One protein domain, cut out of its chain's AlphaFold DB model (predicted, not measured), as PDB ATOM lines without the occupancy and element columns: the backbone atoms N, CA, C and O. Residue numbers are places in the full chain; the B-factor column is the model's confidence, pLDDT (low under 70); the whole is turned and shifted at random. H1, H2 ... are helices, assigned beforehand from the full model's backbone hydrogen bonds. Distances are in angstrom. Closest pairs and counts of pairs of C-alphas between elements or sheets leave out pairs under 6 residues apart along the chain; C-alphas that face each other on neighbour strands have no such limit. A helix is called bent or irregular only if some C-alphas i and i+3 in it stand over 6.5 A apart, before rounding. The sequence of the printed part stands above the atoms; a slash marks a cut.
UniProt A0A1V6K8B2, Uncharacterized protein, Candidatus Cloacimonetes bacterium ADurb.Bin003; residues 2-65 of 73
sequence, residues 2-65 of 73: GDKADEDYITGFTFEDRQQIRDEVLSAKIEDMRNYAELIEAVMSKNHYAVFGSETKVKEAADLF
ATOM      1  N   GLY A   2     -22.631 -22.085   9.710       82.69
ATOM      2  CA  GLY A   2     -22.174 -23.398  10.205       82.69
ATOM      3  C   GLY A   2     -22.203 -24.506   9.145       82.69
ATOM      4  O   GLY A   2     -21.178 -25.118   8.900       82.69
ATOM      5  N   ASP A   3     -23.313 -24.657   8.415       91.38
ATOM      6  CA  ASP A   3     -23.527 -25.800   7.506       91.38
ATOM      7  C   ASP A   3     -22.404 -26.016   6.476       91.38
ATOM      8  O   ASP A   3     -21.977 -27.142   6.247       91.38
ATOM      9  N   LYS A   4     -21.882 -24.933   5.879       89.69
ATOM     10  CA  LYS A   4     -20.771 -25.017   4.916       89.69
ATOM     11  C   LYS A   4     -19.454 -25.405   5.592       89.69
ATOM     12  O   LYS A   4     -18.688 -26.163   5.020       89.69
ATOM     13  N   ALA A   5     -19.193 -24.879   6.790       90.94
ATOM     14  CA  ALA A   5     -17.983 -25.204   7.539       90.94
ATOM     15  C   ALA A   5     -18.000 -26.664   8.019       90.94
ATOM     16  O   ALA A   5     -16.972 -27.333   7.960       90.94
ATOM     17  N   ASP A   6     -19.169 -27.162   8.425       94.69
ATOM     18  CA  ASP A   6     -19.364 -28.563   8.793       94.69
ATOM     19  C   ASP A   6     -19.183 -29.479   7.575       94.69
ATOM     20  O   ASP A   6     -18.464 -30.472   7.655       94.69
ATOM     21  N   GLU A   7     -19.770 -29.129   6.425       95.19
ATOM     22  CA  GLU A   7     -19.576 -29.857   5.167       95.19
ATOM     23  C   GLU A   7     -18.099 -29.895   4.755       95.19
ATOM     24  O   GLU A   7     -17.580 -30.965   4.443       95.19
ATOM     25  N   ASP A   8     -17.412 -28.751   4.783       94.62
ATOM     26  CA  ASP A   8     -15.999 -28.656   4.411       94.62
ATOM     27  C   ASP A   8     -15.134 -29.528   5.333       94.62
ATOM     28  O   ASP A   8     -14.286 -30.285   4.867       94.62
ATOM     29  N   TYR A   9     -15.401 -29.500   6.641       93.88
ATOM     30  CA  TYR A   9     -14.699 -30.340   7.608       93.88
ATOM     31  C   TYR A   9     -14.961 -31.838   7.386       93.88
ATOM     32  O   TYR A   9     -14.025 -32.635   7.398       93.88
ATOM     33  N   ILE A  10     -16.219 -32.228   7.155       96.88
ATOM     34  CA  ILE A  10     -16.614 -33.630   6.945       96.88
ATOM     35  C   ILE A  10     -16.044 -34.181   5.633       96.88
ATOM     36  O   ILE A  10     -15.618 -35.334   5.578       96.88
ATOM     37  N   THR A  11     -16.046 -33.371   4.576       95.69
ATOM     38  CA  THR A  11     -15.559 -33.762   3.243       95.69
ATOM     39  C   THR A  11     -14.046 -33.597   3.093       95.69
ATOM     40  O   THR A  11     -13.480 -34.089   2.118       95.69
ATOM     41  N   GLY A  12     -13.385 -32.939   4.054       95.94
ATOM     42  CA  GLY A  12     -11.966 -32.596   3.988       95.94
ATOM     43  C   GLY A  12     -11.653 -31.488   2.979       95.94
ATOM     44  O   GLY A  12     -10.503 -31.358   2.573       95.94
ATOM     45  N   PHE A  13     -12.657 -30.714   2.561       95.88
ATOM     46  CA  PHE A  13     -12.512 -29.648   1.578       95.88
ATOM     47  C   PHE A  13     -11.718 -28.477   2.161       95.88
ATOM     48  O   PHE A  13     -12.147 -27.800   3.102       95.88
ATOM     49  N   THR A  14     -10.541 -28.235   1.594       96.00
ATOM     50  CA  THR A  14      -9.576 -27.273   2.123       96.00
ATOM     51  C   THR A  14      -9.793 -25.861   1.577       96.00
ATOM     52  O   THR A  14     -10.602 -25.600   0.675       96.00
ATOM     53  N   PHE A  15      -9.071 -24.895   2.146       93.88
ATOM     54  CA  PHE A  15      -9.035 -23.547   1.583       93.88
ATOM     55  C   PHE A  15      -8.310 -23.540   0.230       93.88
ATOM     56  O   PHE A  15      -8.719 -22.826  -0.683       93.88
ATOM     57  N   GLU A  16      -7.274 -24.361   0.093       96.75
ATOM     58  CA  GLU A  16      -6.498 -24.543  -1.127       96.75
ATOM     59  C   GLU A  16      -7.373 -25.076  -2.269       96.75
ATOM     60  O   GLU A  16      -7.349 -24.494  -3.351       96.75
ATOM     61  N   ASP A  17      -8.226 -26.075  -2.014       96.00
ATOM     62  CA  ASP A  17      -9.181 -26.599  -3.008       96.00
ATOM     63  C   ASP A  17     -10.131 -25.501  -3.503       96.00
ATOM     64  O   ASP A  17     -10.405 -25.350  -4.695       96.00
ATOM     65  N   ARG A  18     -10.611 -24.667  -2.578       94.56
ATOM     66  CA  ARG A  18     -11.478 -23.525  -2.899       94.56
ATOM     67  C   ARG A  18     -10.765 -22.489  -3.752       94.56
ATOM     68  O   ARG A  18     -11.374 -21.925  -4.662       94.56
ATOM     69  N   GLN A  19      -9.511 -22.203  -3.420       97.06
ATOM     70  CA  GLN A  19      -8.700 -21.248  -4.158       97.06
ATOM     71  C   GLN A  19      -8.405 -21.774  -5.566       97.06
ATOM     72  O   GLN A  19      -8.591 -21.036  -6.530       97.06
ATOM     73  N   GLN A  20      -8.066 -23.057  -5.696       97.50
ATOM     74  CA  GLN A  20      -7.870 -23.716  -6.984       97.50
ATOM     75  C   GLN A  20      -9.124 -23.619  -7.862       97.50
ATOM     76  O   GLN A  20      -9.037 -23.118  -8.981       97.50
ATOM     77  N   ILE A  21     -10.299 -24.003  -7.345       96.19
ATOM     78  CA  ILE A  21     -11.564 -23.915  -8.098       96.19
ATOM     79  C   ILE A  21     -11.815 -22.482  -8.572       96.19
ATOM     80  O   ILE A  21     -12.248 -22.259  -9.701       96.19
ATOM     81  N   ARG A  22     -11.548 -21.487  -7.721       97.00
ATOM     82  CA  ARG A  22     -11.720 -20.079  -8.087       97.00
ATOM     83  C   ARG A  22     -10.819 -19.690  -9.260       97.00
ATOM     84  O   ARG A  22     -11.295 -19.029 -10.182       97.00
ATOM     85  N   ASP A  23      -9.551 -20.077  -9.221       97.81
ATOM     86  CA  ASP A  23      -8.581 -19.740 -10.263       97.81
ATOM     87  C   ASP A  23      -8.890 -20.474 -11.579       97.81
ATOM     88  O   ASP A  23      -8.825 -19.872 -12.653       97.81
ATOM     89  N   GLU A  24      -9.328 -21.733 -11.512       95.81
ATOM     90  CA  GLU A  24      -9.796 -22.517 -12.665       95.81
ATOM     91  C   GLU A  24     -11.041 -21.893 -13.310       95.81
ATOM     92  O   GLU A  24     -11.071 -21.666 -14.517       95.81
ATOM     93  N   VAL A  25     -12.047 -21.519 -12.511       95.31
ATOM     94  CA  VAL A  25     -13.275 -20.882 -13.015       95.31
ATOM     95  C   VAL A  25     -12.985 -19.531 -13.667       95.31
ATOM     96  O   VAL A  25     -13.561 -19.213 -14.706       95.31
ATOM     97  N   LEU A  26     -12.098 -18.724 -13.079       97.00
ATOM     98  CA  LEU A  26     -11.741 -17.413 -13.628       97.00
ATOM     99  C   LEU A  26     -10.865 -17.505 -14.884       97.00
ATOM    100  O   LEU A  26     -10.860 -16.568 -15.682       97.00
ATOM    101  N   SER A  27     -10.120 -18.599 -15.053       96.75
ATOM    102  CA  SER A  27      -9.216 -18.806 -16.190       96.75
ATOM    103  C   SER A  27      -9.812 -19.632 -17.334       96.75
ATOM    104  O   SER A  27      -9.170 -19.716 -18.383       96.75
ATOM    105  N   ALA A  28     -11.017 -20.184 -17.164       95.50
ATOM    106  CA  ALA A  28     -11.678 -21.057 -18.131       95.50
ATOM    107  C   ALA A  28     -11.841 -20.422 -19.524       95.50
ATOM    108  O   ALA A  28     -12.278 -19.274 -19.669       95.50
ATOM    109  N   LYS A  29     -11.531 -21.199 -20.568       95.94
ATOM    110  CA  LYS A  29     -11.597 -20.790 -21.977       95.94
ATOM    111  C   LYS A  29     -12.476 -21.717 -22.815       95.94
ATOM    112  O   LYS A  29     -12.931 -22.776 -22.388       95.94
ATOM    113  N   ILE A  30     -12.705 -21.310 -24.063       95.62
ATOM    114  CA  ILE A  30     -13.499 -22.077 -25.035       95.62
ATOM    115  C   ILE A  30     -12.826 -23.418 -25.353       95.62
ATOM    116  O   ILE A  30     -13.514 -24.412 -25.584       95.62
ATOM    117  N   GLU A  31     -11.494 -23.460 -25.377       95.50
ATOM    118  CA  GLU A  31     -10.739 -24.690 -25.596       95.50
ATOM    119  C   GLU A  31     -11.033 -25.724 -24.504       95.50
ATOM    120  O   GLU A  31     -11.284 -26.881 -24.832       95.50
ATOM    121  N   ASP A  32     -11.113 -25.304 -23.239       92.94
ATOM    122  CA  ASP A  32     -11.435 -26.192 -22.116       92.94
ATOM    123  C   ASP A  32     -12.830 -26.802 -22.290       92.94
ATOM    124  O   ASP A  32     -12.999 -28.016 -22.182       92.94
ATOM    125  N   MET A  33     -13.819 -25.990 -22.682       90.81
ATOM    126  CA  MET A  33     -15.171 -26.477 -22.986       90.81
ATOM    127  C   MET A  33     -15.179 -27.532 -24.094       90.81
ATOM    128  O   MET A  33     -15.893 -28.529 -23.992       90.81
ATOM    129  N   ARG A  34     -14.403 -27.319 -25.162       95.62
ATOM    130  CA  ARG A  34     -14.306 -28.277 -26.273       95.62
ATOM    131  C   ARG A  34     -13.599 -29.560 -25.850       95.62
ATOM    132  O   ARG A  34     -14.024 -30.628 -26.272       95.62
ATOM    133  N   ASN A  35     -12.590 -29.470 -24.989       95.50
ATOM    134  CA  ASN A  35     -11.873 -30.637 -24.472       95.50
ATOM    135  C   ASN A  35     -12.768 -31.535 -23.602       95.50
ATOM    136  O   ASN A  35     -12.577 -32.747 -23.577       95.50
ATOM    137  N   TYR A  36     -13.795 -30.984 -22.945       94.62
ATOM    138  CA  TYR A  36     -14.784 -31.796 -22.226       94.62
ATOM    139  C   TYR A  36     -15.702 -32.623 -23.140       94.62
ATOM    140  O   TYR A  36     -16.379 -33.520 -22.637       94.62
ATOM    141  N   ALA A  37     -15.736 -32.374 -24.455       95.50
ATOM    142  CA  ALA A  37     -16.634 -33.077 -25.372       95.50
ATOM    143  C   ALA A  37     -16.437 -34.601 -25.340       95.50
ATOM    144  O   ALA A  37     -17.420 -35.331 -25.239       95.50
ATOM    145  N   GLU A  38     -15.186 -35.074 -25.332       94.94
ATOM    146  CA  GLU A  38     -14.869 -36.510 -25.283       94.94
ATOM    147  C   GLU A  38     -15.363 -37.161 -23.984       94.94
ATOM    148  O   GLU A  38     -15.910 -38.264 -23.994       94.94
ATOM    149  N   LEU A  39     -15.222 -36.461 -22.853       95.25
ATOM    150  CA  LEU A  39     -15.705 -36.944 -21.560       95.25
ATOM    151  C   LEU A  39     -17.235 -37.032 -21.537       95.25
ATOM    152  O   LEU A  39     -17.787 -38.024 -21.060       95.25
ATOM    153  N   ILE A  40     -17.921 -36.020 -22.069       94.62
ATOM    154  CA  ILE A  40     -19.383 -36.027 -22.178       94.62
ATOM    155  C   ILE A  40     -19.847 -37.164 -23.092       94.62
ATOM    156  O   ILE A  40     -20.747 -37.911 -22.710       94.62
ATOM    157  N   GLU A  41     -19.208 -37.353 -24.246       95.81
ATOM    158  CA  GLU A  41     -19.522 -38.443 -25.172       95.81
ATOM    159  C   GLU A  41     -19.347 -39.817 -24.508       95.81
ATOM    160  O   GLU A  41     -20.255 -40.650 -24.570       95.81
ATOM    161  N   ALA A  42     -18.249 -40.026 -23.775       95.81
ATOM    162  CA  ALA A  42     -17.974 -41.271 -23.055       95.81
ATOM    163  C   ALA A  42     -18.980 -41.575 -21.928       95.81
ATOM    164  O   ALA A  42     -19.189 -42.737 -21.569       95.81
ATOM    165  N   VAL A  43     -19.586 -40.548 -21.326       94.25
ATOM    166  CA  VAL A  43     -20.653 -40.723 -20.329       94.25
ATOM    167  C   VAL A  43     -21.986 -40.997 -21.020       94.25
ATOM    168  O   VAL A  43     -22.699 -41.917 -20.620       94.25
ATOM    169  N   MET A  44     -22.310 -40.245 -22.073       92.31
ATOM    170  CA  MET A  44     -23.558 -40.400 -22.822       92.31
ATOM    171  C   MET A  44     -23.663 -41.769 -23.496       92.31
ATOM    172  O   MET A  44     -24.739 -42.363 -23.485       92.31
ATOM    173  N   SER A  45     -22.555 -42.317 -24.005       94.19
ATOM    174  CA  SER A  45     -22.532 -43.622 -24.676       94.19
ATOM    175  C   SER A  45     -22.888 -44.800 -23.763       94.19
ATOM    176  O   SER A  45     -23.164 -45.893 -24.255       94.19
ATOM    177  N   LYS A  46     -22.883 -44.608 -22.437       92.19
ATOM    178  CA  LYS A  46     -23.293 -45.636 -21.468       92.19
ATOM    179  C   LYS A  46     -24.810 -45.809 -21.385       92.19
ATOM    180  O   LYS A  46     -25.255 -46.794 -20.810       92.19
ATOM    181  N   ASN A  47     -25.588 -44.874 -21.943       89.00
ATOM    182  CA  ASN A  47     -27.053 -44.924 -21.999       89.00
ATOM    183  C   ASN A  47     -27.719 -45.194 -20.633       89.00
ATOM    184  O   ASN A  47     -28.708 -45.915 -20.537       89.00
ATOM    185  N   HIS A  48     -27.172 -44.624 -19.554       90.19
ATOM    186  CA  HIS A  48     -27.758 -44.727 -18.218       90.19
ATOM    187  C   HIS A  48     -28.750 -43.585 -17.987       90.19
ATOM    188  O   HIS A  48     -28.353 -42.449 -17.725       90.19
ATOM    189  N   TYR A  49     -30.043 -43.897 -18.073       88.50
ATOM    190  CA  TYR A  49     -31.126 -42.936 -17.888       88.50
ATOM    191  C   TYR A  49     -31.947 -43.266 -16.641       88.50
ATOM    192  O   TYR A  49     -32.299 -44.417 -16.398       88.50
ATOM    193  N   ALA A  50     -32.302 -42.238 -15.873       91.06
ATOM    194  CA  ALA A  50     -33.264 -42.331 -14.782       91.06
ATOM    195  C   ALA A  50     -34.256 -41.173 -14.916       91.06
ATOM    196  O   ALA A  50     -33.856 -40.009 -14.940       91.06
ATOM    197  N   VAL A  51     -35.545 -41.489 -15.045       91.44
ATOM    198  CA  VAL A  51     -36.603 -40.500 -15.287       91.44
ATOM    199  C   VAL A  51     -37.698 -40.652 -14.239       91.44
ATOM    200  O   VAL A  51     -38.133 -41.757 -13.927       91.44
ATOM    201  N   PHE A  52     -38.165 -39.521 -13.717       92.12
ATOM    202  CA  PHE A  52     -39.334 -39.434 -12.851       92.12
ATOM    203  C   PHE A  52     -40.456 -38.722 -13.611       92.12
ATOM    204  O   PHE A  52     -40.263 -37.615 -14.112       92.12
ATOM    205  N   GLY A  53     -41.628 -39.345 -13.720       90.38
ATOM    206  CA  GLY A  53     -42.711 -38.810 -14.541       90.38
ATOM    207  C   GLY A  53     -44.049 -39.502 -14.318       90.38
ATOM    208  O   GLY A  53     -44.182 -40.371 -13.458       90.38
ATOM    209  N   SER A  54     -45.055 -39.100 -15.100       91.44
ATOM    210  CA  SER A  54     -46.368 -39.739 -15.050       91.44
ATOM    211  C   SER A  54     -46.292 -41.177 -15.554       91.44
ATOM    212  O   SER A  54     -45.638 -41.465 -16.556       91.44
ATOM    213  N   GLU A  55     -47.020 -42.070 -14.886       89.88
ATOM    214  CA  GLU A  55     -47.026 -43.500 -15.197       89.88
ATOM    215  C   GLU A  55     -47.348 -43.776 -16.672       89.88
ATOM    216  O   GLU A  55     -46.668 -44.575 -17.305       89.88
ATOM    217  N   THR A  56     -48.327 -43.065 -17.242       92.38
ATOM    218  CA  THR A  56     -48.702 -43.193 -18.658       92.38
ATOM    219  C   THR A  56     -47.519 -42.927 -19.590       92.38
ATOM    220  O   THR A  56     -47.213 -43.769 -20.426       92.38
ATOM    221  N   LYS A  57     -46.806 -41.806 -19.413       93.06
ATOM    222  CA  LYS A  57     -45.695 -41.425 -20.300       93.06
ATOM    223  C   LYS A  57     -44.476 -42.323 -20.127       93.06
ATOM    224  O   LYS A  57     -43.800 -42.634 -21.100       93.06
ATOM    225  N   VAL A  58     -44.191 -42.742 -18.894       92.31
ATOM    226  CA  VAL A  58     -43.073 -43.657 -18.617       92.31
ATOM    227  C   VAL A  58     -43.351 -45.034 -19.227       92.31
ATOM    228  O   VAL A  58     -42.449 -45.637 -19.795       92.31
ATOM    229  N   LYS A  59     -44.606 -45.502 -19.188       90.25
ATOM    230  CA  LYS A  59     -45.021 -46.758 -19.832       90.25
ATOM    231  C   LYS A  59     -45.001 -46.697 -21.358       90.25
ATOM    232  O   LYS A  59     -44.622 -47.680 -21.980       90.25
ATOM    233  N   GLU A  60     -45.378 -45.571 -21.962       94.88
ATOM    234  CA  GLU A  60     -45.259 -45.366 -23.419       94.88
ATOM    235  C   GLU A  60     -43.806 -45.473 -23.906       94.88
ATOM    236  O   GLU A  60     -43.565 -45.890 -25.034       94.88
ATOM    237  N   ALA A  61     -42.844 -45.130 -23.047       92.81
ATOM    238  CA  ALA A  61     -41.412 -45.192 -23.319       92.81
ATOM    239  C   ALA A  61     -40.713 -46.377 -22.622       92.81
ATOM    240  O   ALA A  61     -39.507 -46.317 -22.384       92.81
ATOM    241  N   ALA A  62     -41.450 -47.437 -22.268       90.19
ATOM    242  CA  ALA A  62     -40.939 -48.512 -21.416       90.19
ATOM    243  C   ALA A  62     -39.698 -49.222 -21.976       90.19
ATOM    244  O   ALA A  62     -38.825 -49.601 -21.203       90.19
ATOM    245  N   ASP A  63     -39.584 -49.327 -23.301       93.25
ATOM    246  CA  ASP A  63     -38.456 -49.981 -23.975       93.25
ATOM    247  C   ASP A  63     -37.110 -49.260 -23.758       93.25
ATOM    248  O   ASP A  63     -36.055 -49.829 -24.034       93.25
ATOM    249  N   LEU A  64     -37.123 -48.013 -23.271       90.62
ATOM    250  CA  LEU A  64     -35.913 -47.244 -22.960       90.62
ATOM    251  C   LEU A  64     -35.332 -47.548 -21.571       90.62
ATOM    252  O   LEU A  64     -34.242 -47.065 -21.264       90.62
ATOM    253  N   PHE A  65     -36.052 -48.279 -20.716       92.19
ATOM    254  CA  PHE A  65     -35.700 -48.438 -19.307       92.19
ATOM    255  C   PHE A  65     -35.542 -49.905 -18.915       92.19
ATOM    256  O   PHE A  65     -36.412 -50.730 -19.178       92.19
TER     257      PHE A  65
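AT A GLANCE: This is residues 2 to 65 of the 73 residues of an uncharacterized protein of Candidatus Cloacimonetes bacterium ADurb.Bin003 (UniProt A0A1V6K8B2). Four helices are strung one after another along a wide open U, none of them packed on another. H1 and H2 form one limb, H3, the longest helix, runs along the base, and the extended link of residues 45 to 54 leads away to the small helix H4, after which residues 64 and 65 fold back toward that link. The printed part has 64 residues with four named helices, in the order H1, H2, H3, H4, and no named strand; the class is all helix. The whole is extended, with a radius of gyration of the C-alphas of 19.3 A, and its outline is flat, spanning 49 by 37 by 16 A.

HOW THE PARTS SIT: H1, residues 2 to 11, touches no helix. A tight link of 3 residues joins it to H2, residues 15 to 27, yet H1 and H2 are apart, with no C-alpha of the one within 8 A of the other. A tight link of 2 residues joins H2 to H3, residues 30 to 44, and these two are apart as well. H4, residues 55 to 60, follows H3 after a short link of 10 residues, and H3 and H4 are apart. The pairs H1 and H3, H1 and H4, and H2 and H4 are apart too. Residues 14 to 46 stand free, of which 15 to 27 belong to H2 and 30 to 44 to H3. Residues 6 to 12, of which 6 to 11 belong to H1, and residues 52 to 63, of which 55 to 60 belong to H4, also stand free. Every pair of O i and N i+4 is within hydrogen-bond range in H1, H2 and H4, but in H3 8 of 11 pairs are.

IN THESE COORDINATES: H1 begins with C-alpha 2 at (-22.174, -23.398, 10.205) and measures 14.1 A from first to last C-alpha, Gly 2 to Thr 11. H2, Phe 15 to Ser 27, is 18.4 A long. H3, Ile 30 to Met 44, begins with C-alpha 30 at (-13.499, -22.077, -25.035) and is 21.0 A long. It is irregular, but only just: C-alphas 35 and 38 are 6.6 A apart. H4, Glu 55 to Glu 60, is 8.6 A long and ends with C-alpha 60 at (-45.259, -45.366, -23.419).

THE WHOLE: The two C-alphas farthest apart are those of Glu 16 and Thr 56, at 49.4 A. The first and last printed C-alphas, of Gly 2 and Phe 65, are 41.0 A apart. The printed part has no cut, and no link between its helices is long. The mean pLDDT of the printed part is 93.7, and no printed residue is under 70.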